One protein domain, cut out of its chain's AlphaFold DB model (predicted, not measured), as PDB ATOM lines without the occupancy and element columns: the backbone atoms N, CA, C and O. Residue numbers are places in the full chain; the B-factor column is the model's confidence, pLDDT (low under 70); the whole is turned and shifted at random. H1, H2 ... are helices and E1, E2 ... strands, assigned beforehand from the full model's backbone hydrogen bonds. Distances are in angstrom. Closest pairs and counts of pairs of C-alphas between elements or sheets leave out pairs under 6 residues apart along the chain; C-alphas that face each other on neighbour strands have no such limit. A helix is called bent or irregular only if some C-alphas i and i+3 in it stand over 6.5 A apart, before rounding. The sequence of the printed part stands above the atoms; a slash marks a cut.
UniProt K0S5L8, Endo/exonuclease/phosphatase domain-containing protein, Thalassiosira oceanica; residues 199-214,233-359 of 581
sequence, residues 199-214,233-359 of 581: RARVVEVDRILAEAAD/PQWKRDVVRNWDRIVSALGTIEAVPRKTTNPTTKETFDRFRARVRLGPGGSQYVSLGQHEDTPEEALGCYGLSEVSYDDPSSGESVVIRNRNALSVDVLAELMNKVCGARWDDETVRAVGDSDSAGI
ATOM      1  N   ARG A 199     152.182 140.736 182.550       90.31
ATOM      2  CA  ARG A 199     151.048 139.792 182.568       90.31
ATOM      3  C   ARG A 199     151.438 138.373 183.012       90.31
ATOM      4  O   ARG A 199     150.639 137.670 183.619       90.31
ATOM      5  N   ALA A 200     152.672 137.950 182.744       89.81
ATOM      6  CA  ALA A 200     153.183 136.629 183.110       89.81
ATOM      7  C   ALA A 200     153.846 136.588 184.500       89.81
ATOM      8  O   ALA A 200     154.275 135.516 184.934       89.81
ATOM      9  N   ARG A 201     153.959 137.729 185.196       93.31
ATOM     10  CA  ARG A 201     154.399 137.767 186.598       93.31
ATOM     11  C   ARG A 201     153.355 137.079 187.476       93.31
ATOM     12  O   ARG A 201     152.181 137.026 187.121       93.31
ATOM     13  N   VAL A 202     153.795 136.522 188.595       95.12
ATOM     14  CA  VAL A 202     152.979 135.735 189.523       95.12
ATOM     15  C   VAL A 202     152.639 136.568 190.749       95.12
ATOM     16  O   VAL A 202     153.512 137.245 191.286       95.12
ATOM     17  N   VAL A 203     151.385 136.473 191.178       96.00
ATOM     18  CA  VAL A 203     150.832 137.054 192.399       96.00
ATOM     19  C   VAL A 203     150.437 135.917 193.334       96.00
ATOM     20  O   VAL A 203     149.736 134.990 192.927       96.00
ATOM     21  N   GLU A 204     150.879 135.987 194.589       95.56
ATOM     22  CA  GLU A 204     150.475 135.055 195.646       95.56
ATOM     23  C   GLU A 204     149.297 135.657 196.411       95.56
ATOM     24  O   GLU A 204     149.485 136.526 197.263       95.56
ATOM     25  N   VAL A 205     148.075 135.230 196.076       96.81
ATOM     26  CA  VAL A 205     146.851 135.873 196.581       96.81
ATOM     27  C   VAL A 205     146.741 135.783 198.104       96.81
ATOM     28  O   VAL A 205     146.300 136.742 198.730       96.81
ATOM     29  N   ASP A 206     147.251 134.713 198.716       95.62
ATOM     30  CA  ASP A 206     147.285 134.563 200.177       95.62
ATOM     31  C   ASP A 206     148.024 135.720 200.873       95.62
ATOM     32  O   ASP A 206     147.599 136.160 201.938       95.62
ATOM     33  N   ARG A 207     149.070 136.290 200.252       94.62
ATOM     34  CA  ARG A 207     149.757 137.472 200.806       94.62
ATOM     35  C   ARG A 207     148.889 138.724 200.764       94.62
ATOM     36  O   ARG A 207     148.987 139.556 201.656       94.62
ATOM     37  N   ILE A 208     148.061 138.868 199.730       95.69
ATOM     38  CA  ILE A 208     147.138 140.004 199.597       95.69
ATOM     39  C   ILE A 208     146.037 139.909 200.653       95.69
ATOM     40  O   ILE A 208     145.687 140.922 201.251       95.69
ATOM     41  N   LEU A 209     145.506 138.705 200.877       95.75
ATOM     42  CA  LEU A 209     144.485 138.459 201.896       95.75
ATOM     43  C   LEU A 209     145.040 138.708 203.305       95.75
ATOM     44  O   LEU A 209     144.377 139.368 204.098       95.75
ATOM     45  N   ALA A 210     146.266 138.251 203.589       94.38
ATOM     46  CA  ALA A 210     146.942 138.517 204.860       94.38
ATOM     47  C   ALA A 210     147.179 140.022 205.087       94.38
ATOM     48  O   ALA A 210     146.798 140.548 206.124       94.38
ATOM     49  N   GLU A 211     147.707 140.739 204.085       92.75
ATOM     50  CA  GLU A 211     147.906 142.197 204.171       92.75
ATOM     51  C   GLU A 211     146.591 142.961 204.400       92.75
ATOM     52  O   GLU A 211     146.600 144.032 205.004       92.75
ATOM     53  N   ALA A 212     145.465 142.454 203.890       91.50
ATOM     54  CA  ALA A 212     144.155 143.052 204.128       91.50
ATOM     55  C   ALA A 212     143.675 142.826 205.569       91.50
ATOM     56  O   ALA A 212     143.210 143.773 206.195       91.50
ATOM     57  N   ALA A 213     143.830 141.605 206.095       89.62
ATOM     58  CA  ALA A 213     143.440 141.258 207.462       89.62
ATOM     59  C   ALA A 213     144.217 142.080 208.504       89.62
ATOM     60  O   ALA A 213     143.604 142.698 209.368       89.62
ATOM     61  N   ASP A 214     145.540 142.206 208.337       85.19
ATOM     62  CA  ASP A 214     146.403 142.990 209.235       85.19
ATOM     63  C   ASP A 214     146.004 144.479 209.316       85.19
ATOM     64  O   ASP A 214     146.374 145.180 210.259       85.19
ATOM     65  N   PRO A 233     145.793 149.404 197.489       91.88
ATOM     66  CA  PRO A 233     145.312 149.738 196.150       91.88
ATOM     67  C   PRO A 233     143.940 149.132 195.854       91.88
ATOM     68  O   PRO A 233     143.628 148.034 196.319       91.88
ATOM     69  N   GLN A 234     143.144 149.804 195.016       92.56
ATOM     70  CA  GLN A 234     141.794 149.343 194.666       92.56
ATOM     71  C   GLN A 234     141.789 147.913 194.105       92.56
ATOM     72  O   GLN A 234     140.959 147.108 194.510       92.56
ATOM     73  N   TRP A 235     142.761 147.554 193.263       95.12
ATOM     74  CA  TRP A 235     142.849 146.205 192.700       95.12
ATOM     75  C   TRP A 235     143.033 145.121 193.781       95.12
ATOM     76  O   TRP A 235     142.485 144.031 193.640       95.12
ATOM     77  N   LYS A 236     143.739 145.408 194.890       95.81
ATOM     78  CA  LYS A 236     143.855 144.467 196.017       95.81
ATOM     79  C   LYS A 236     142.512 144.309 196.728       95.81
ATOM     80  O   LYS A 236     142.113 143.185 197.016       95.81
ATOM     81  N   ARG A 237     141.779 145.410 196.945       94.62
ATOM     82  CA  ARG A 237     140.412 145.381 197.507       94.62
ATOM     83  C   ARG A 237     139.468 144.567 196.633       94.62
ATOM     84  O   ARG A 237     138.664 143.800 197.156       94.62
ATOM     85  N   ASP A 238     139.580 144.716 195.315       95.38
ATOM     86  CA  ASP A 238     138.782 143.943 194.373       95.38
ATOM     87  C   ASP A 238     139.083 142.445 194.509       95.38
ATOM     88  O   ASP A 238     138.145 141.650 194.547       95.38
ATOM     89  N   VAL A 239     140.363 142.059 194.620       97.12
ATOM     90  CA  VAL A 239     140.767 140.658 194.839       97.12
ATOM     91  C   VAL A 239     140.170 140.127 196.140       97.12
ATOM     92  O   VAL A 239     139.475 139.118 196.098       97.12
ATOM     93  N   VAL A 240     140.365 140.827 197.264       96.81
ATOM     94  CA  VAL A 240     139.839 140.425 198.584       96.81
ATOM     95  C   VAL A 240     138.322 140.230 198.529       96.81
ATOM     96  O   VAL A 240     137.818 139.175 198.903       96.81
ATOM     97  N   ARG A 241     137.589 141.207 197.982       96.12
ATOM     98  CA  ARG A 241     136.120 141.178 197.888       96.12
ATOM     99  C   ARG A 241     135.591 139.999 197.069       96.12
ATOM    100  O   ARG A 241     134.483 139.536 197.316       96.12
ATOM    101  N   ASN A 242     136.328 139.571 196.045       96.69
ATOM    102  CA  ASN A 242     135.838 138.605 195.063       96.69
ATOM    103  C   ASN A 242     136.493 137.222 195.170       96.69
ATOM    104  O   ASN A 242     136.133 136.328 194.399       96.69
ATOM    105  N   TRP A 243     137.431 137.019 196.097       97.25
ATOM    106  CA  TRP A 243     138.238 135.804 196.136       97.25
ATOM    107  C   TRP A 243     137.405 134.529 196.312       97.25
ATOM    108  O   TRP A 243     137.556 133.595 195.526       97.25
ATOM    109  N   ASP A 244     136.440 134.517 197.233       95.69
ATOM    110  CA  ASP A 244     135.562 133.356 197.455       95.69
ATOM    111  C   ASP A 244     134.765 132.973 196.205       95.69
ATOM    112  O   ASP A 244     134.557 131.794 195.908       95.69
ATOM    113  N   ARG A 245     134.357 133.971 195.414       94.94
ATOM    114  CA  ARG A 245     133.663 133.748 194.144       94.94
ATOM    115  C   ARG A 245     134.586 133.096 193.115       94.94
ATOM    116  O   ARG A 245     134.139 132.209 192.388       94.94
ATOM    117  N   ILE A 246     135.854 133.507 193.061       96.38
ATOM    118  CA  ILE A 246     136.875 132.887 192.206       96.38
ATOM    119  C   ILE A 246     137.116 131.439 192.634       96.38
ATOM    120  O   ILE A 246     137.053 130.548 191.787       96.38
ATOM    121  N   VAL A 247     137.332 131.191 193.930       96.69
ATOM    122  CA  VAL A 247     137.550 129.845 194.483       96.69
ATOM    123  C   VAL A 247     136.361 128.934 194.172       96.69
ATOM    124  O   VAL A 247     136.544 127.832 193.655       96.69
ATOM    125  N   SER A 248     135.135 129.413 194.405       94.62
ATOM    126  CA  SER A 248     133.904 128.673 194.109       94.62
ATOM    127  C   SER A 248     133.774 128.336 192.620       94.62
ATOM    128  O   SER A 248     133.510 127.184 192.270       94.62
ATOM    129  N   ALA A 249     134.018 129.303 191.728       95.31
ATOM    130  CA  ALA A 249     133.951 129.080 190.287       95.31
ATOM    131  C   ALA A 249     135.021 128.085 189.813       95.31
ATOM    132  O   ALA A 249     134.707 127.140 189.086       95.31
ATOM    133  N   LEU A 250     136.271 128.251 190.254       96.06
ATOM    134  CA  LEU A 250     137.377 127.355 189.911       96.06
ATOM    135  C   LEU A 250     137.187 125.938 190.465       96.06
ATOM    136  O   LEU A 250     137.645 124.988 189.839       96.06
ATOM    137  N   GLY A 251     136.429 125.760 191.550       94.81
ATOM    138  CA  GLY A 251     135.996 124.439 192.024       94.81
ATOM    139  C   GLY A 251     135.113 123.670 191.027       94.81
ATOM    140  O   GLY A 251     134.946 122.461 191.160       94.81
ATOM    141  N   THR A 252     134.569 124.349 190.011       95.00
ATOM    142  CA  THR A 252     133.761 123.751 188.932       95.00
ATOM    143  C   THR A 252     134.494 123.682 187.592       95.00
ATOM    144  O   THR A 252     133.860 123.411 186.570       95.00
ATOM    145  N   ILE A 253     135.798 123.985 187.567       95.88
ATOM    146  CA  ILE A 253     136.552 124.084 186.320       95.88
ATOM    147  C   ILE A 253     136.612 122.740 185.590       95.88
ATOM    148  O   ILE A 253     136.908 121.700 186.177       95.88
ATOM    149  N   GLU A 254     136.359 122.767 184.286       95.75
ATOM    150  CA  GLU A 254     136.480 121.596 183.420       95.75
ATOM    151  C   GLU A 254     137.039 121.976 182.046       95.75
ATOM    152  O   GLU A 254     136.825 123.087 181.548       95.75
ATOM    153  N   ALA A 255     137.765 121.045 181.427       96.62
ATOM    154  CA  ALA A 255     138.261 121.185 180.066       96.62
ATOM    155  C   ALA A 255     137.215 120.656 179.083       96.62
ATOM    156  O   ALA A 255     136.810 119.496 179.156       96.62
ATOM    157  N   VAL A 256     136.800 121.491 178.133       94.81
ATOM    158  CA  VAL A 256     135.807 121.116 177.124       94.81
ATOM    159  C   VAL A 256     136.483 120.942 175.770       94.81
ATOM    160  O   VAL A 256     137.150 121.878 175.315       94.81
ATOM    161  N   PRO A 257     136.308 119.789 175.101       94.00
ATOM    162  CA  PRO A 257     136.848 119.569 173.769       94.00
ATOM    163  C   PRO A 257     136.076 120.364 172.715       94.00
ATOM    164  O   PRO A 257     134.848 120.476 172.739       94.00
ATOM    165  N   ARG A 258     136.806 120.854 171.720       90.62
ATOM    166  CA  ARG A 258     136.296 121.431 170.483       90.62
ATOM    167  C   ARG A 258     137.110 120.886 169.322       90.62
ATOM    168  O   ARG A 258     138.328 121.042 169.277       90.62
ATOM    169  N   LYS A 259     136.424 120.324 168.331       88.50
ATOM    170  CA  LYS A 259     137.068 119.906 167.086       88.50
ATOM    171  C   LYS A 259     137.515 121.121 166.288       88.50
ATOM    172  O   LYS A 259     136.727 122.030 166.026       88.50
ATOM    173  N   THR A 260     138.775 121.111 165.881       83.56
ATOM    174  CA  THR A 260     139.339 122.092 164.954       83.56
ATOM    175  C   THR A 260     139.968 121.366 163.779       83.56
ATOM    176  O   THR A 260     140.551 120.298 163.947       83.56
ATOM    177  N   THR A 261     139.834 121.929 162.584       82.88
ATOM    178  CA  THR A 261     140.384 121.343 161.359       82.88
ATOM    179  C   THR A 261     141.512 122.227 160.861       82.88
ATOM    180  O   THR A 261     141.314 123.425 160.649       82.88
ATOM    181  N   ASN A 262     142.694 121.645 160.661       74.94
ATOM    182  CA  ASN A 262     143.804 122.345 160.039       74.94
ATOM    183  C   ASN A 262     143.400 122.710 158.596       74.94
ATOM    184  O   ASN A 262     143.089 121.815 157.803       74.94
ATOM    185  N   PRO A 263     143.385 124.000 158.220       71.75
ATOM    186  CA  PRO A 263     142.898 124.415 156.908       71.75
ATOM    187  C   PRO A 263     143.755 123.868 155.756       71.75
ATOM    188  O   PRO A 263     143.216 123.642 154.667       71.75
ATOM    189  N   THR A 264     145.042 123.608 156.016       71.62
ATOM    190  CA  THR A 264     146.044 123.136 155.054       71.62
ATOM    191  C   THR A 264     146.074 121.612 154.959       71.62
ATOM    192  O   THR A 264     145.977 121.082 153.855       71.62
ATOM    193  N   THR A 265     146.180 120.893 156.085       83.31
ATOM    194  CA  THR A 265     146.285 119.416 156.072       83.31
ATOM    195  C   THR A 265     144.930 118.709 156.048       83.31
ATOM    196  O   THR A 265     144.875 117.516 155.772       83.31
ATOM    197  N   LYS A 266     143.831 119.434 156.320       85.44
ATOM    198  CA  LYS A 266     142.461 118.911 156.506       85.44
ATOM    199  C   LYS A 266     142.299 117.926 157.666       85.44
ATOM    200  O   LYS A 266     141.201 117.417 157.886       85.44
ATOM    201  N   GLU A 267     143.347 117.689 158.441       84.12
ATOM    202  CA  GLU A 267     143.275 116.864 159.638       84.12
ATOM    203  C   GLU A 267     142.479 117.582 160.726       84.12
ATOM    204  O   GLU A 267     142.549 118.805 160.877       84.12
ATOM    205  N   THR A 268     141.689 116.808 161.467       84.12
ATOM    206  CA  THR A 268     140.871 117.314 162.566       84.12
ATOM    207  C   THR A 268     141.443 116.824 163.880       84.12
ATOM    208  O   THR A 268     141.679 115.630 164.043       84.12
ATOM    209  N   PHE A 269     141.622 117.753 164.810       86.38
ATOM    210  CA  PHE A 269     142.162 117.500 166.136       86.38
ATOM    211  C   PHE A 269     141.214 118.073 167.181       86.38
ATOM    212  O   PHE A 269     140.586 119.120 166.964       86.38
ATOM    213  N   ASP A 270     141.109 117.384 168.311       90.25
ATOM    214  CA  ASP A 270     140.453 117.937 169.484       90.25
ATOM    215  C   ASP A 270     141.378 118.982 170.110       90.25
ATOM    216  O   ASP A 270     142.569 118.743 170.292       90.25
ATOM    217  N   ARG A 271     140.825 120.158 170.407       92.44
ATOM    218  CA  ARG A 271     141.477 121.182 171.221       92.44
ATOM    219  C   ARG A 271     140.602 121.500 172.415       92.44
ATOM    220  O   ARG A 271     139.380 121.504 172.297       92.44
ATOM    221  N   PHE A 272     141.202 121.782 173.554       94.12
ATOM    222  CA  PHE A 272     140.511 121.889 174.830       94.12
ATOM    223  C   PHE A 272     140.505 123.324 175.320       94.12
ATOM    224  O   PHE A 272     141.486 124.040 175.171       94.12
ATOM    225  N   ARG A 273     139.401 123.761 175.922       95.06
ATOM    226  CA  ARG A 273     139.319 125.072 176.571       95.06
ATOM    227  C   ARG A 273     138.684 124.932 177.942       95.06
ATOM    228  O   ARG A 273     137.688 124.224 178.084       95.06
ATOM    229  N   ALA A 274     139.235 125.623 178.933       96.69
ATOM    230  CA  ALA A 274     138.661 125.648 180.268       96.69
ATOM    231  C   ALA A 274     137.309 126.378 180.284       96.69
ATOM    232  O   ALA A 274     137.103 127.371 179.576       96.69
ATOM    233  N   ARG A 275     136.389 125.924 181.132       95.94
ATOM    234  CA  ARG A 275     135.198 126.684 181.527       95.94
ATOM    235  C   ARG A 275     134.897 126.499 183.007       95.94
ATOM    236  O   ARG A 275     135.244 125.470 183.573       95.94
ATOM    237  N   VAL A 276     134.204 127.470 183.592       95.88
ATOM    238  CA  VAL A 276     133.692 127.431 184.972       95.88
ATOM    239  C   VAL A 276     132.214 127.807 185.003       95.88
ATOM    240  O   VAL A 276     131.731 128.486 184.091       95.88
ATOM    241  N   ARG A 277     131.495 127.384 186.045       93.56
ATOM    242  CA  ARG A 277     130.119 127.819 186.323       93.56
ATOM    243  C   ARG A 277     130.107 129.162 187.046       93.56
ATOM    244  O   ARG A 277     130.957 129.432 187.891       93.56
ATOM    245  N   LEU A 278     129.116 129.993 186.727       88.94
ATOM    246  CA  LEU A 278     128.856 131.247 187.428       88.94
ATOM    247  C   LEU A 278     127.761 131.047 188.482       88.94
ATOM    248  O   LEU A 278     126.625 130.721 188.147       88.94
ATOM    249  N   GLY A 279     128.106 131.305 189.746       73.38
ATOM    250  CA  GLY A 279     127.184 131.245 190.881       73.38
ATOM    251  C   GLY A 279     126.904 129.818 191.394       73.38
ATOM    252  O   GLY A 279     126.974 128.854 190.625       73.38
ATOM    253  N   PRO A 280     126.569 129.650 192.686       66.69
ATOM    254  CA  PRO A 280     126.215 128.344 193.241       66.69
ATOM    255  C   PRO A 280     124.951 127.790 192.565       66.69
ATOM    256  O   PRO A 280     123.896 128.416 192.611       66.69
ATOM    257  N   GLY A 281     125.048 126.627 191.913       65.44
ATOM    258  CA  GLY A 281     123.902 125.978 191.254       65.44
ATOM    259  C   GLY A 281     123.433 126.621 189.939       65.44
ATOM    260  O   GLY A 281     122.422 126.192 189.387       65.44
ATOM    261  N   GLY A 282     124.150 127.621 189.414       65.94
ATOM    262  CA  GLY A 282     123.824 128.261 188.138       65.94
ATOM    263  C   GLY A 282     124.074 127.356 186.922       65.94
ATOM    264  O   GLY A 282     125.007 126.551 186.903       65.94
ATOM    265  N   SER A 283     123.258 127.512 185.874       75.50
ATOM    266  CA  SER A 283     123.434 126.831 184.577       75.50
ATOM    267  C   SER A 283     124.367 127.578 183.616       75.50
ATOM    268  O   SER A 283     124.725 127.052 182.560       75.50
ATOM    269  N   GLN A 284     124.765 128.805 183.964       89.06
ATOM    270  CA  GLN A 284     125.596 129.650 183.117       89.06
ATOM    271  C   GLN A 284     127.077 129.294 183.269       89.06
ATOM    272  O   GLN A 284     127.610 129.227 184.376       89.06
ATOM    273  N   TYR A 285     127.750 129.122 182.134       93.12
ATOM    274  CA  TYR A 285     129.182 128.857 182.059       93.12
ATOM    275  C   TYR A 285     129.924 130.025 181.416       93.12
ATOM    276  O   TYR A 285     129.394 130.686 180.519       93.12
ATOM    277  N   VAL A 286     131.182 130.223 181.807       94.69
ATOM    278  CA  VAL A 286     132.109 131.123 181.114       94.69
ATOM    279  C   VAL A 286     133.368 130.367 180.709       94.69
ATOM    280  O   VAL A 286     133.905 129.577 181.484       94.69
ATOM    281  N   SER A 287     133.834 130.582 179.477       95.75
ATOM    282  CA  SER A 287     135.083 129.989 178.988       95.75
ATOM    283  C   SER A 287     136.289 130.843 179.364       95.75
ATOM    284  O   SER A 287     136.284 132.064 179.164       95.75
ATOM    285  N   LEU A 288     137.348 130.185 179.818       95.75
ATOM    286  CA  LEU A 288     138.622 130.776 180.217       95.75
ATOM    287  C   LEU A 288     139.731 130.371 179.233       95.75
ATOM    288  O   LEU A 288     139.610 129.356 178.541       95.75
ATOM    289  N   GLY A 289     140.779 131.182 179.124       92.25
ATOM    290  CA  GLY A 289     141.969 130.885 178.328       92.25
ATOM    291  C   GLY A 289     141.713 130.738 176.829       92.25
ATOM    292  O   GLY A 289     140.678 131.162 176.297       92.25
ATOM    293  N   GLN A 290     142.677 130.136 176.136       89.88
ATOM    294  CA  GLN A 290     142.593 129.783 174.718       89.88
ATOM    295  C   GLN A 290     142.299 128.289 174.545       89.88
ATOM    296  O   GLN A 290     142.092 127.565 175.515       89.88
ATOM    297  N   HIS A 291     142.202 127.845 173.291       89.06
ATOM    298  CA  HIS A 291     142.162 126.416 173.008       89.06
ATOM    299  C   HIS A 291     143.592 125.868 173.051       89.06
ATOM    300  O   HIS A 291     144.438 126.347 172.292       89.06
ATOM    301  N   GLU A 292     143.817 124.871 173.897       90.75
ATOM    302  CA  GLU A 292     145.071 124.137 174.072       90.75
ATOM    303  C   GLU A 292     144.967 122.734 173.467       90.75
ATOM    304  O   GLU A 292     143.884 122.291 173.077       90.75
ATOM    305  N   ASP A 293     146.090 122.036 173.349       88.56
ATOM    306  CA  ASP A 293     146.134 120.733 172.679       88.56
ATOM    307  C   ASP A 293     145.744 119.589 173.627       88.56
ATOM    308  O   ASP A 293     145.251 118.552 173.183       88.56
ATOM    309  N   THR A 294     145.880 119.807 174.938       90.69
ATOM    310  CA  THR A 294     145.512 118.847 175.987       90.69
ATOM    311  C   THR A 294     144.572 119.453 177.041       90.69
ATOM    312  O   THR A 294     144.596 120.668 177.279       90.69
ATOM    313  N   PRO A 295     143.735 118.633 177.709       92.25
ATOM    314  CA  PRO A 295     142.957 119.072 178.867       92.25
ATOM    315  C   PRO A 295     143.827 119.663 179.983       92.25
ATOM    316  O   PRO A 295     143.466 120.673 180.583       92.25
ATOM    317  N   GLU A 296     144.977 119.048 180.254       90.94
ATOM    318  CA  GLU A 296     145.891 119.442 181.323       90.94
ATOM    319  C   GLU A 296     146.468 120.841 181.081       90.94
ATOM    320  O   GLU A 296     146.515 121.650 182.008       90.94
ATOM    321  N   GLU A 297     146.853 121.162 179.843       88.06
ATOM    322  CA  GLU A 297     147.310 122.505 179.465       88.06
ATOM    323  C   GLU A 297     146.194 123.544 179.609       88.06
ATOM    324  O   GLU A 297     146.425 124.617 180.170       88.06
ATOM    325  N   ALA A 298     144.970 123.209 179.178       90.81
ATOM    326  CA  ALA A 298     143.821 124.108 179.285       90.81
ATOM    327  C   ALA A 298     143.491 124.469 180.743       90.81
ATOM    328  O   ALA A 298     143.015 125.572 181.012       90.81
ATOM    329  N   LEU A 299     143.739 123.554 181.686       93.88
ATOM    330  CA  LEU A 299     143.449 123.733 183.112       93.88
ATOM    331  C   LEU A 299     144.646 124.244 183.923       93.88
ATOM    332  O   LEU A 299     144.457 124.856 184.977       93.88
ATOM    333  N   GLY A 300     145.871 124.003 183.455       88.62
ATOM    334  CA  GLY A 300     147.087 124.101 184.264       88.62
ATOM    335  C   GLY A 300     147.329 125.468 184.904       88.62
ATOM    336  O   GLY A 300     147.831 125.538 186.026       88.62
ATOM    337  N   CYS A 301     146.927 126.555 184.242       89.19
ATOM    338  CA  CYS A 301     147.148 127.916 184.740       89.19
ATOM    339  C   CYS A 301     146.141 128.364 185.820       89.19
ATOM    340  O   CYS A 301     146.350 129.411 186.429       89.19
ATOM    341  N   TYR A 302     145.081 127.587 186.077       95.25
ATOM    342  CA  TYR A 302     143.992 127.945 187.002       95.25
ATOM    343  C   TYR A 302     143.999 127.161 188.318       95.25
ATOM    344  O   TYR A 302     143.160 127.401 189.184       95.25
ATOM    345  N   GLY A 303     144.906 126.196 188.485       92.75
ATOM    346  CA  GLY A 303     144.942 125.382 189.698       92.75
ATOM    347  C   GLY A 303     145.251 126.228 190.934       92.75
ATOM    348  O   GLY A 303     146.231 126.962 190.943       92.75
ATOM    349  N   LEU A 304     144.478 126.093 192.011       95.06
ATOM    350  CA  LEU A 304     144.716 126.837 193.260       95.06
ATOM    351  C   LEU A 304     145.571 126.072 194.279       95.06
ATOM    352  O   LEU A 304     146.167 126.678 195.165       95.06
ATOM    353  N   SER A 305     145.685 124.754 194.134       93.94
ATOM    354  CA  SER A 305     146.480 123.920 195.034       93.94
ATOM    355  C   SER A 305     147.979 124.184 194.903       93.94
ATOM    356  O   SER A 305     148.482 124.489 193.815       93.94
ATOM    357  N   GLU A 306     148.695 123.987 196.009       94.31
ATOM    358  CA  GLU A 306     150.151 123.884 195.991       94.31
ATOM    359  C   GLU A 306     150.586 122.757 195.048       94.31
ATOM    360  O   GLU A 306     149.931 121.715 194.942       94.31
ATOM    361  N   VAL A 307     151.684 122.986 194.333       91.19
ATOM    362  CA  VAL A 307     152.283 121.989 193.453       91.19
ATOM    363  C   VAL A 307     153.709 121.752 193.899       91.19
ATOM    364  O   VAL A 307     154.497 122.696 193.982       91.19
ATOM    365  N   SER A 308     154.042 120.482 194.086       92.38
ATOM    366  CA  SER A 308     155.369 120.010 194.476       92.38
ATOM    367  C   SER A 308     155.838 118.904 193.531       92.38
ATOM    368  O   SER A 308     155.060 118.375 192.727       92.38
ATOM    369  N   TYR A 309     157.127 118.586 193.590       89.38
ATOM    370  CA  TYR A 309     157.698 117.388 192.982       89.38
ATOM    371  C   TYR A 309     158.656 116.729 193.967       89.38
ATOM    372  O   TYR A 309     159.296 117.424 194.755       89.38
ATOM    373  N   ASP A 310     158.787 115.413 193.884       89.25
ATOM    374  CA  ASP A 310     159.770 114.691 194.682       89.25
ATOM    375  C   ASP A 310     161.108 114.716 193.945       89.25
ATOM    376  O   ASP A 310     161.209 114.256 192.802       89.25
ATOM    377  N   ASP A 311     162.130 115.315 194.560       86.06
ATOM    378  CA  ASP A 311     163.448 115.432 193.952       86.06
ATOM    379  C   ASP A 311     164.161 114.078 193.969       86.06
ATOM    380  O   ASP A 311     164.565 113.620 195.037       86.06
ATOM    381  N   PRO A 312     164.414 113.437 192.811       85.31
ATOM    382  CA  PRO A 312     164.949 112.077 192.804       85.31
ATOM    383  C   PRO A 312     166.357 111.959 193.397       85.31
ATOM    384  O   PRO A 312     166.796 110.852 193.690       85.31
ATOM    385  N   SER A 313     167.092 113.072 193.533       79.94
ATOM    386  CA  SER A 313     168.431 113.057 194.134       79.94
ATOM    387  C   SER A 313     168.450 113.169 195.653       79.94
ATOM    388  O   SER A 313     169.354 112.601 196.255       79.94
ATOM    389  N   SER A 314     167.520 113.906 196.267       82.56
ATOM    390  CA  SER A 314     167.464 114.056 197.730       82.56
ATOM    391  C   SER A 314     166.360 113.219 198.376       82.56
ATOM    392  O   SER A 314     166.445 112.927 199.563       82.56
ATOM    393  N   GLY A 315     165.336 112.827 197.614       86.81
ATOM    394  CA  GLY A 315     164.109 112.221 198.131       86.81
ATOM    395  C   GLY A 315     163.165 113.223 198.806       86.81
ATOM    396  O   GLY A 315     162.127 112.822 199.321       86.81
ATOM    397  N   GLU A 316     163.506 114.515 198.815       88.88
ATOM    398  CA  GLU A 316     162.687 115.560 199.427       88.88
ATOM    399  C   GLU A 316     161.568 116.010 198.485       88.88
ATOM    400  O   GLU A 316     161.773 116.156 197.276       88.88
ATOM    401  N   SER A 317     160.396 116.302 199.051       91.00
ATOM    402  CA  SER A 317     159.321 116.957 198.311       91.00
ATOM    403  C   SER A 317     159.578 118.461 198.256       91.00
ATOM    404  O   SER A 317     159.664 119.134 199.284       91.00
ATOM    405  N   VAL A 318     159.733 118.995 197.048       91.62
ATOM    406  CA  VAL A 318     160.084 120.393 196.803       91.62
ATOM    407  C   VAL A 318     158.898 121.111 196.174       91.62
ATOM    408  O   VAL A 318     158.451 120.764 195.076       91.62
ATOM    409  N   VAL A 319     158.418 122.158 196.844       92.12
ATOM    410  CA  VAL A 319     157.359 123.033 196.326       92.12
ATOM    411  C   VAL A 319     157.856 123.774 195.091       92.12
ATOM    412  O   VAL A 319     158.916 124.396 195.118       92.12
ATOM    413  N   ILE A 320     157.085 123.723 194.006       91.75
ATOM    414  CA  ILE A 320     157.381 124.409 192.737       91.75
ATOM    415  C   ILE A 320     156.430 125.561 192.464       91.75
ATOM    416  O   ILE A 320     156.749 126.439 191.663       91.75
ATOM    417  N   ARG A 321     155.268 125.567 193.117       91.69
ATOM    418  CA  ARG A 321     154.297 126.654 193.079       91.69
ATOM    419  C   ARG A 321     153.477 126.626 194.359       91.69
ATOM    420  O   ARG A 321     152.861 125.606 194.660       91.69
ATOM    421  N   ASN A 322     153.460 127.747 195.066       93.75
ATOM    422  CA  ASN A 322     152.670 127.901 196.279       93.75
ATOM    423  C   ASN A 322     151.167 127.864 195.967       93.75
ATOM    424  O   ASN A 322     150.736 128.097 194.831       93.75
ATOM    425  N   ARG A 323     150.366 127.565 196.992       94.69
ATOM    426  CA  ARG A 323     148.906 127.684 196.934       94.69
ATOM    427  C   ARG A 323     148.502 129.099 196.499       94.69
ATOM    428  O   ARG A 323     149.190 130.067 196.807       94.69
ATOM    429  N   ASN A 324     147.400 129.203 195.755       95.94
ATOM    430  CA  ASN A 324     146.792 130.474 195.346       95.94
ATOM    431  C   ASN A 324     147.746 131.424 194.589       95.94
ATOM    432  O   ASN A 324     147.531 132.636 194.541       95.94
ATOM    433  N   ALA A 325     148.794 130.875 193.967       95.31
ATOM    434  CA  ALA A 325     149.717 131.612 193.117       95.31
ATOM    435  C   ALA A 325     149.243 131.579 191.658       95.31
ATOM    436  O   ALA A 325     149.241 130.517 191.019       95.31
ATOM    437  N   LEU A 326     148.869 132.744 191.129       95.81
ATOM    438  CA  LEU A 326     148.323 132.927 189.780       95.81
ATOM    439  C   LEU A 326     149.159 133.939 188.998       95.81
ATOM    440  O   LEU A 326     149.747 134.846 189.583       95.81
ATOM    441  N   SER A 327     149.209 133.817 187.669       95.50
ATOM    442  CA  SER A 327     149.760 134.906 186.860       95.50
ATOM    443  C   SER A 327     148.828 136.118 186.891       95.50
ATOM    444  O   SER A 327     147.615 135.978 187.067       95.50
ATOM    445  N   VAL A 328     149.382 137.310 186.679       96.69
ATOM    446  CA  VAL A 328     148.605 138.552 186.548       96.69
ATOM    447  C   VAL A 328     147.552 138.425 185.441       96.69
ATOM    448  O   VAL A 328     146.428 138.884 185.613       96.69
ATOM    449  N   ASP A 329     147.889 137.756 184.335       94.88
ATOM    450  CA  ASP A 329     146.978 137.490 183.219       94.88
ATOM    451  C   ASP A 329     145.759 136.660 183.638       94.88
ATOM    452  O   ASP A 329     144.621 137.053 183.384       94.88
ATOM    453  N   VAL A 330     145.996 135.545 184.339       96.56
ATOM    454  CA  VAL A 330     144.929 134.659 184.823       96.56
ATOM    455  C   VAL A 330     144.082 135.366 185.871       96.56
ATOM    456  O   VAL A 330     142.856 135.294 185.815       96.56
ATOM    457  N   LEU A 331     144.711 136.085 186.803       97.56
ATOM    458  CA  LEU A 331     143.985 136.838 187.820       97.56
ATOM    459  C   LEU A 331     143.076 137.891 187.172       97.56
ATOM    460  O   LEU A 331     141.888 137.939 187.482       97.56
ATOM    461  N   ALA A 332     143.590 138.670 186.218       97.12
ATOM    462  CA  ALA A 332     142.804 139.663 185.488       97.12
ATOM    463  C   ALA A 332     141.649 139.031 184.689       97.12
ATOM    464  O   ALA A 332     140.534 139.560 184.683       97.12
ATOM    465  N   GLU A 333     141.880 137.883 184.040       96.69
ATOM    466  CA  GLU A 333     140.825 137.151 183.334       96.69
ATOM    467  C   GLU A 333     139.708 136.703 184.287       96.69
ATOM    468  O   GLU A 333     138.529 136.878 183.966       96.69
ATOM    469  N   LEU A 334     140.060 136.165 185.457       97.38
ATOM    470  CA  LEU A 334     139.099 135.724 186.470       97.38
ATOM    471  C   LEU A 334     138.313 136.905 187.052       97.38
ATOM    472  O   LEU A 334     137.087 136.835 187.154       97.38
ATOM    473  N   MET A 335     138.979 138.018 187.359       96.81
ATOM    474  CA  MET A 335     138.315 139.242 187.825       96.81
ATOM    475  C   MET A 335     137.271 139.729 186.815       96.81
ATOM    476  O   MET A 335     136.112 139.966 187.169       96.81
ATOM    477  N   ASN A 336     137.633 139.757 185.533       95.50
ATOM    478  CA  ASN A 336     136.727 140.183 184.475       95.50
ATOM    479  C   ASN A 336     135.574 139.187 184.253       95.50
ATOM    480  O   ASN A 336     134.401 139.552 184.326       95.50
ATOM    481  N   LYS A 337     135.889 137.914 183.991       95.19
ATOM    482  CA  LYS A 337     134.910 136.921 183.516       95.19
ATOM    483  C   LYS A 337     134.087 136.273 184.620       95.19
ATOM    484  O   LYS A 337     132.935 135.925 184.378       95.19
ATOM    485  N   VAL A 338     134.672 136.074 185.800       94.94
ATOM    486  CA  VAL A 338     133.988 135.431 186.930       94.94
ATOM    487  C   VAL A 338     133.311 136.476 187.804       94.94
ATOM    488  O   VAL A 338     132.169 136.272 188.217       94.94
ATOM    489  N   CYS A 339     133.987 137.598 188.063       94.12
ATOM    490  CA  CYS A 339     133.545 138.572 189.063       94.12
ATOM    491  C   CYS A 339     132.807 139.772 188.455       94.12
ATOM    492  O   CYS A 339     132.013 140.407 189.145       94.12
ATOM    493  N   GLY A 340     133.025 140.064 187.168       89.88
ATOM    494  CA  GLY A 340     132.512 141.270 186.512       89.88
ATOM    495  C   GLY A 340     133.309 142.537 186.848       89.88
ATOM    496  O   GLY A 340     132.917 143.626 186.434       89.88
ATOM    497  N   ALA A 341     134.427 142.405 187.567       90.56
ATOM    498  CA  ALA A 341     135.356 143.488 187.863       90.56
ATOM    499  C   ALA A 341     136.303 143.665 186.668       90.56
ATOM    500  O   ALA A 341     137.263 142.914 186.494       90.56
ATOM    501  N   ARG A 342     135.993 144.624 185.790       89.88
ATOM    502  CA  ARG A 342     136.807 144.893 184.601       89.88
ATOM    503  C   ARG A 342     138.079 145.632 184.993       89.88
ATOM    504  O   ARG A 342     138.021 146.804 185.345       89.88
ATOM    505  N   TRP A 343     139.210 144.949 184.884       93.25
ATOM    506  CA  TRP A 343     140.524 145.578 184.917       93.25
ATOM    507  C   TRP A 343     140.923 145.980 183.503       93.25
ATOM    508  O   TRP A 343     140.952 145.145 182.597       93.25
ATOM    509  N   ASP A 344     141.197 147.264 183.322       90.06
ATOM    510  CA  ASP A 344     141.792 147.798 182.106       90.06
ATOM    511  C   ASP A 344     143.309 147.548 182.067       90.06
ATOM    512  O   ASP A 344     143.913 147.018 183.005       90.06
ATOM    513  N   ASP A 345     143.945 147.922 180.957       87.00
ATOM    514  CA  ASP A 345     145.379 147.706 180.766       87.00
ATOM    515  C   ASP A 345     146.237 148.489 181.770       87.00
ATOM    516  O   ASP A 345     147.337 148.051 182.112       87.00
ATOM    517  N   GLU A 346     145.753 149.633 182.260       89.38
ATOM    518  CA  GLU A 346     146.432 150.410 183.297       89.38
ATOM    519  C   GLU A 346     146.434 149.668 184.632       89.38
ATOM    520  O   GLU A 346     147.496 149.495 185.235       89.38
ATOM    521  N   THR A 347     145.286 149.126 185.039       92.81
ATOM    522  CA  THR A 347     145.165 148.307 186.246       92.81
ATOM    523  C   THR A 347     146.046 147.066 186.149       92.81
ATOM    524  O   THR A 347     146.822 146.784 187.060       92.81
ATOM    525  N   VAL A 348     146.003 146.341 185.026       92.62
ATOM    526  CA  VAL A 348     146.833 145.143 184.826       92.62
ATOM    527  C   VAL A 348     148.329 145.479 184.875       92.62
ATOM    528  O   VAL A 348     149.114 144.725 185.459       92.62
ATOM    529  N   ARG A 349     148.735 146.623 184.307       90.19
ATOM    530  CA  ARG A 349     150.112 147.127 184.402       90.19
ATOM    531  C   ARG A 349     150.488 147.423 185.856       90.19
ATOM    532  O   ARG A 349     151.521 146.935 186.307       90.19
ATOM    533  N   ALA A 350     149.633 148.131 186.594       91.88
ATOM    534  CA  ALA A 350     149.851 148.467 188.000       91.88
ATOM    535  C   ALA A 350     149.990 147.218 188.887       91.88
ATOM    536  O   ALA A 350     150.884 147.159 189.731       91.88
ATOM    537  N   VAL A 351     149.166 146.185 188.664       94.88
ATOM    538  CA  VAL A 351     149.301 144.890 189.353       94.88
ATOM    539  C   VAL A 351     150.663 144.274 189.042       94.88
ATOM    540  O   VAL A 351     151.394 143.910 189.962       94.88
ATOM    541  N   GLY A 352     151.023 144.183 187.759       92.31
ATOM    542  CA  GLY A 352     152.280 143.583 187.320       92.31
ATOM    543  C   GLY A 352     153.526 144.296 187.838       92.31
ATOM    544  O   GLY A 352     154.524 143.627 188.101       92.31
ATOM    545  N   ASP A 353     153.493 145.618 187.997       90.50
ATOM    546  CA  ASP A 353     154.625 146.408 188.502       90.50
ATOM    547  C   ASP A 353     154.722 146.468 190.024       90.50
ATOM    548  O   ASP A 353     155.812 146.705 190.551       90.50
ATOM    549  N   SER A 354     153.630 146.166 190.728       93.50
ATOM    550  CA  SER A 354     153.611 146.118 192.188       93.50
ATOM    551  C   SER A 354     154.630 145.131 192.770       93.50
ATOM    552  O   SER A 354     155.077 144.179 192.122       93.50
ATOM    553  N   ASP A 355     154.963 145.312 194.045       91.81
ATOM    554  CA  ASP A 355     155.811 144.369 194.786       91.81
ATOM    555  C   ASP A 355     155.096 143.057 195.134       91.81
ATOM    556  O   ASP A 355     155.729 142.085 195.541       91.81
ATOM    557  N   SER A 356     153.781 142.995 194.907       93.50
ATOM    558  CA  SER A 356     152.984 141.773 195.027       93.50
ATOM    559  C   SER A 356     153.087 140.865 193.795       93.50
ATOM    560  O   SER A 356     152.620 139.728 193.858       93.50
ATOM    561  N   ALA A 357     153.679 141.337 192.690       94.88
ATOM    562  CA  ALA A 357     153.861 140.571 191.461       94.88
ATOM    563  C   ALA A 357     155.349 140.361 191.133       94.88
ATOM    564  O   ALA A 357     156.148 141.300 191.089       94.88
ATOM    565  N   GLY A 358     155.740 139.120 190.839       93.69
ATOM    566  CA  GLY A 358     157.143 138.801 190.572       93.69
ATOM    567  C   GLY A 358     157.378 137.489 189.837       93.69
ATOM    568  O   GLY A 358     156.495 136.945 189.176       93.69
ATOM    569  N   ILE A 359     158.604 136.974 189.928       91.44
ATOM    570  CA  ILE A 359     158.878 135.582 189.554       91.44
ATOM    571  C   ILE A 359     158.351 134.686 190.671       91.44
ATOM    572  O   ILE A 359     158.478 135.030 191.839       91.44
TER     573      ILE A 359
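AT A GLANCE: This is residues 199 to 214 and 233 to 359 of the 581 residues of the protein "Endo/exonuclease/phosphatase domain-containing protein" of Thalassiosira oceanica (UniProt K0S5L8). Helices H1, H2, H4 and H5 and the short strand pair E1 and E7 form a body from which two hairpin arms reach: E2 with E3, whose turn at residues 262 to 267 sticks out, and E5 with E6. H4 lies in the body between H2 and H5, H1 packs on H2, and H3 packs on the sheet of E2, E3 and the bent strand E4. The printed part has 143 residues, in the order E1 H1 H2 E2 E3 E4 H3 E5 E6 E7 H4 H5, with antiparallel sheets E2-E3-E4, E1-E7 and E5-E6, class mixed, helices and strands. It is only just compact, close to loose, with a radius of gyration of the C-alphas of 17.2 A and spans of 57 by 46 by 32 A.

HOW THE PARTS SIT: E1, residues 202 to 204, is the antiparallel neighbour of E7, residues 325 to 327, with N 203 and O 326 2.8 A apart. H1, residues 205 to 214, touches residues 236 to 240 of H2, residues 234 to 250, at a steep tilt of 54 degrees, opposite ways; the closest C-alphas, of Leu 209 and Val 240, are 6.0 A apart. E2, E3 and E4, residues 254 to 261, 268 to 277 and 285 to 292, form two hairpins and a meander, each strand the antiparallel neighbour of the one before; N 258 and O 271 are 2.7 A apart, N 288 and O 274 2.8 A. H3, residues 295 to 300, is on this strongly twisted sheet, over E3 at a height of 7.4 A, with the closest C-alphas, of Arg 273 and Ala 298, 5.3 A apart. E5, residues 307 to 310, and E6, residues 317 to 321, are an antiparallel hairpin, with N 318 and O 309 2.8 A apart. With residues 334 to 339, H4, residues 328 to 339, touches H2, only just about perpendicular at 72 degrees; the closest C-alphas, of Asn 242 and Cys 339, are 6.4 A apart. H2, H3 and H4 are on one face of the sheet, making two layers, helices over strands. With residues 328 to 332, H4 touches H5, residues 345 to 353, at 47 degrees, a steep tilt; the closest C-alphas, of Val 328 and Gly 352, are 6.3 A apart. Every O i to N i+4 pair is within hydrogen-bond range in H1, H3, H4 and H5, and 11 of 13 are in H2.

IN THESE COORDINATES: E1 begins at C-alpha 202, (152.979, 135.735, 189.523). H1 is 14.5 A long, H2 22.9 A, E2 22.4 A, E3 28.1 A, E4 18.4 A and H4 15.3 A. H2 is irregular, with C-alphas 241 and 244 7.9 A apart, and has a kink of 54 degrees near residue 244; E4 bends by 72 degrees at residue 289. H5 ends at C-alpha 353, (154.625, 146.408, 188.502).

THE WHOLE: The two C-alphas farthest apart, of Asp 214 and Thr 265, are 58.2 A apart. Residues 215 to 232 are not printed, and C-alphas 214 and 233 are 14.8 A apart across this cut. Of the links that are printed whole, none is long. Mean pLDDT of the printed part is 91.3, and residues 280 to 282 are under 70.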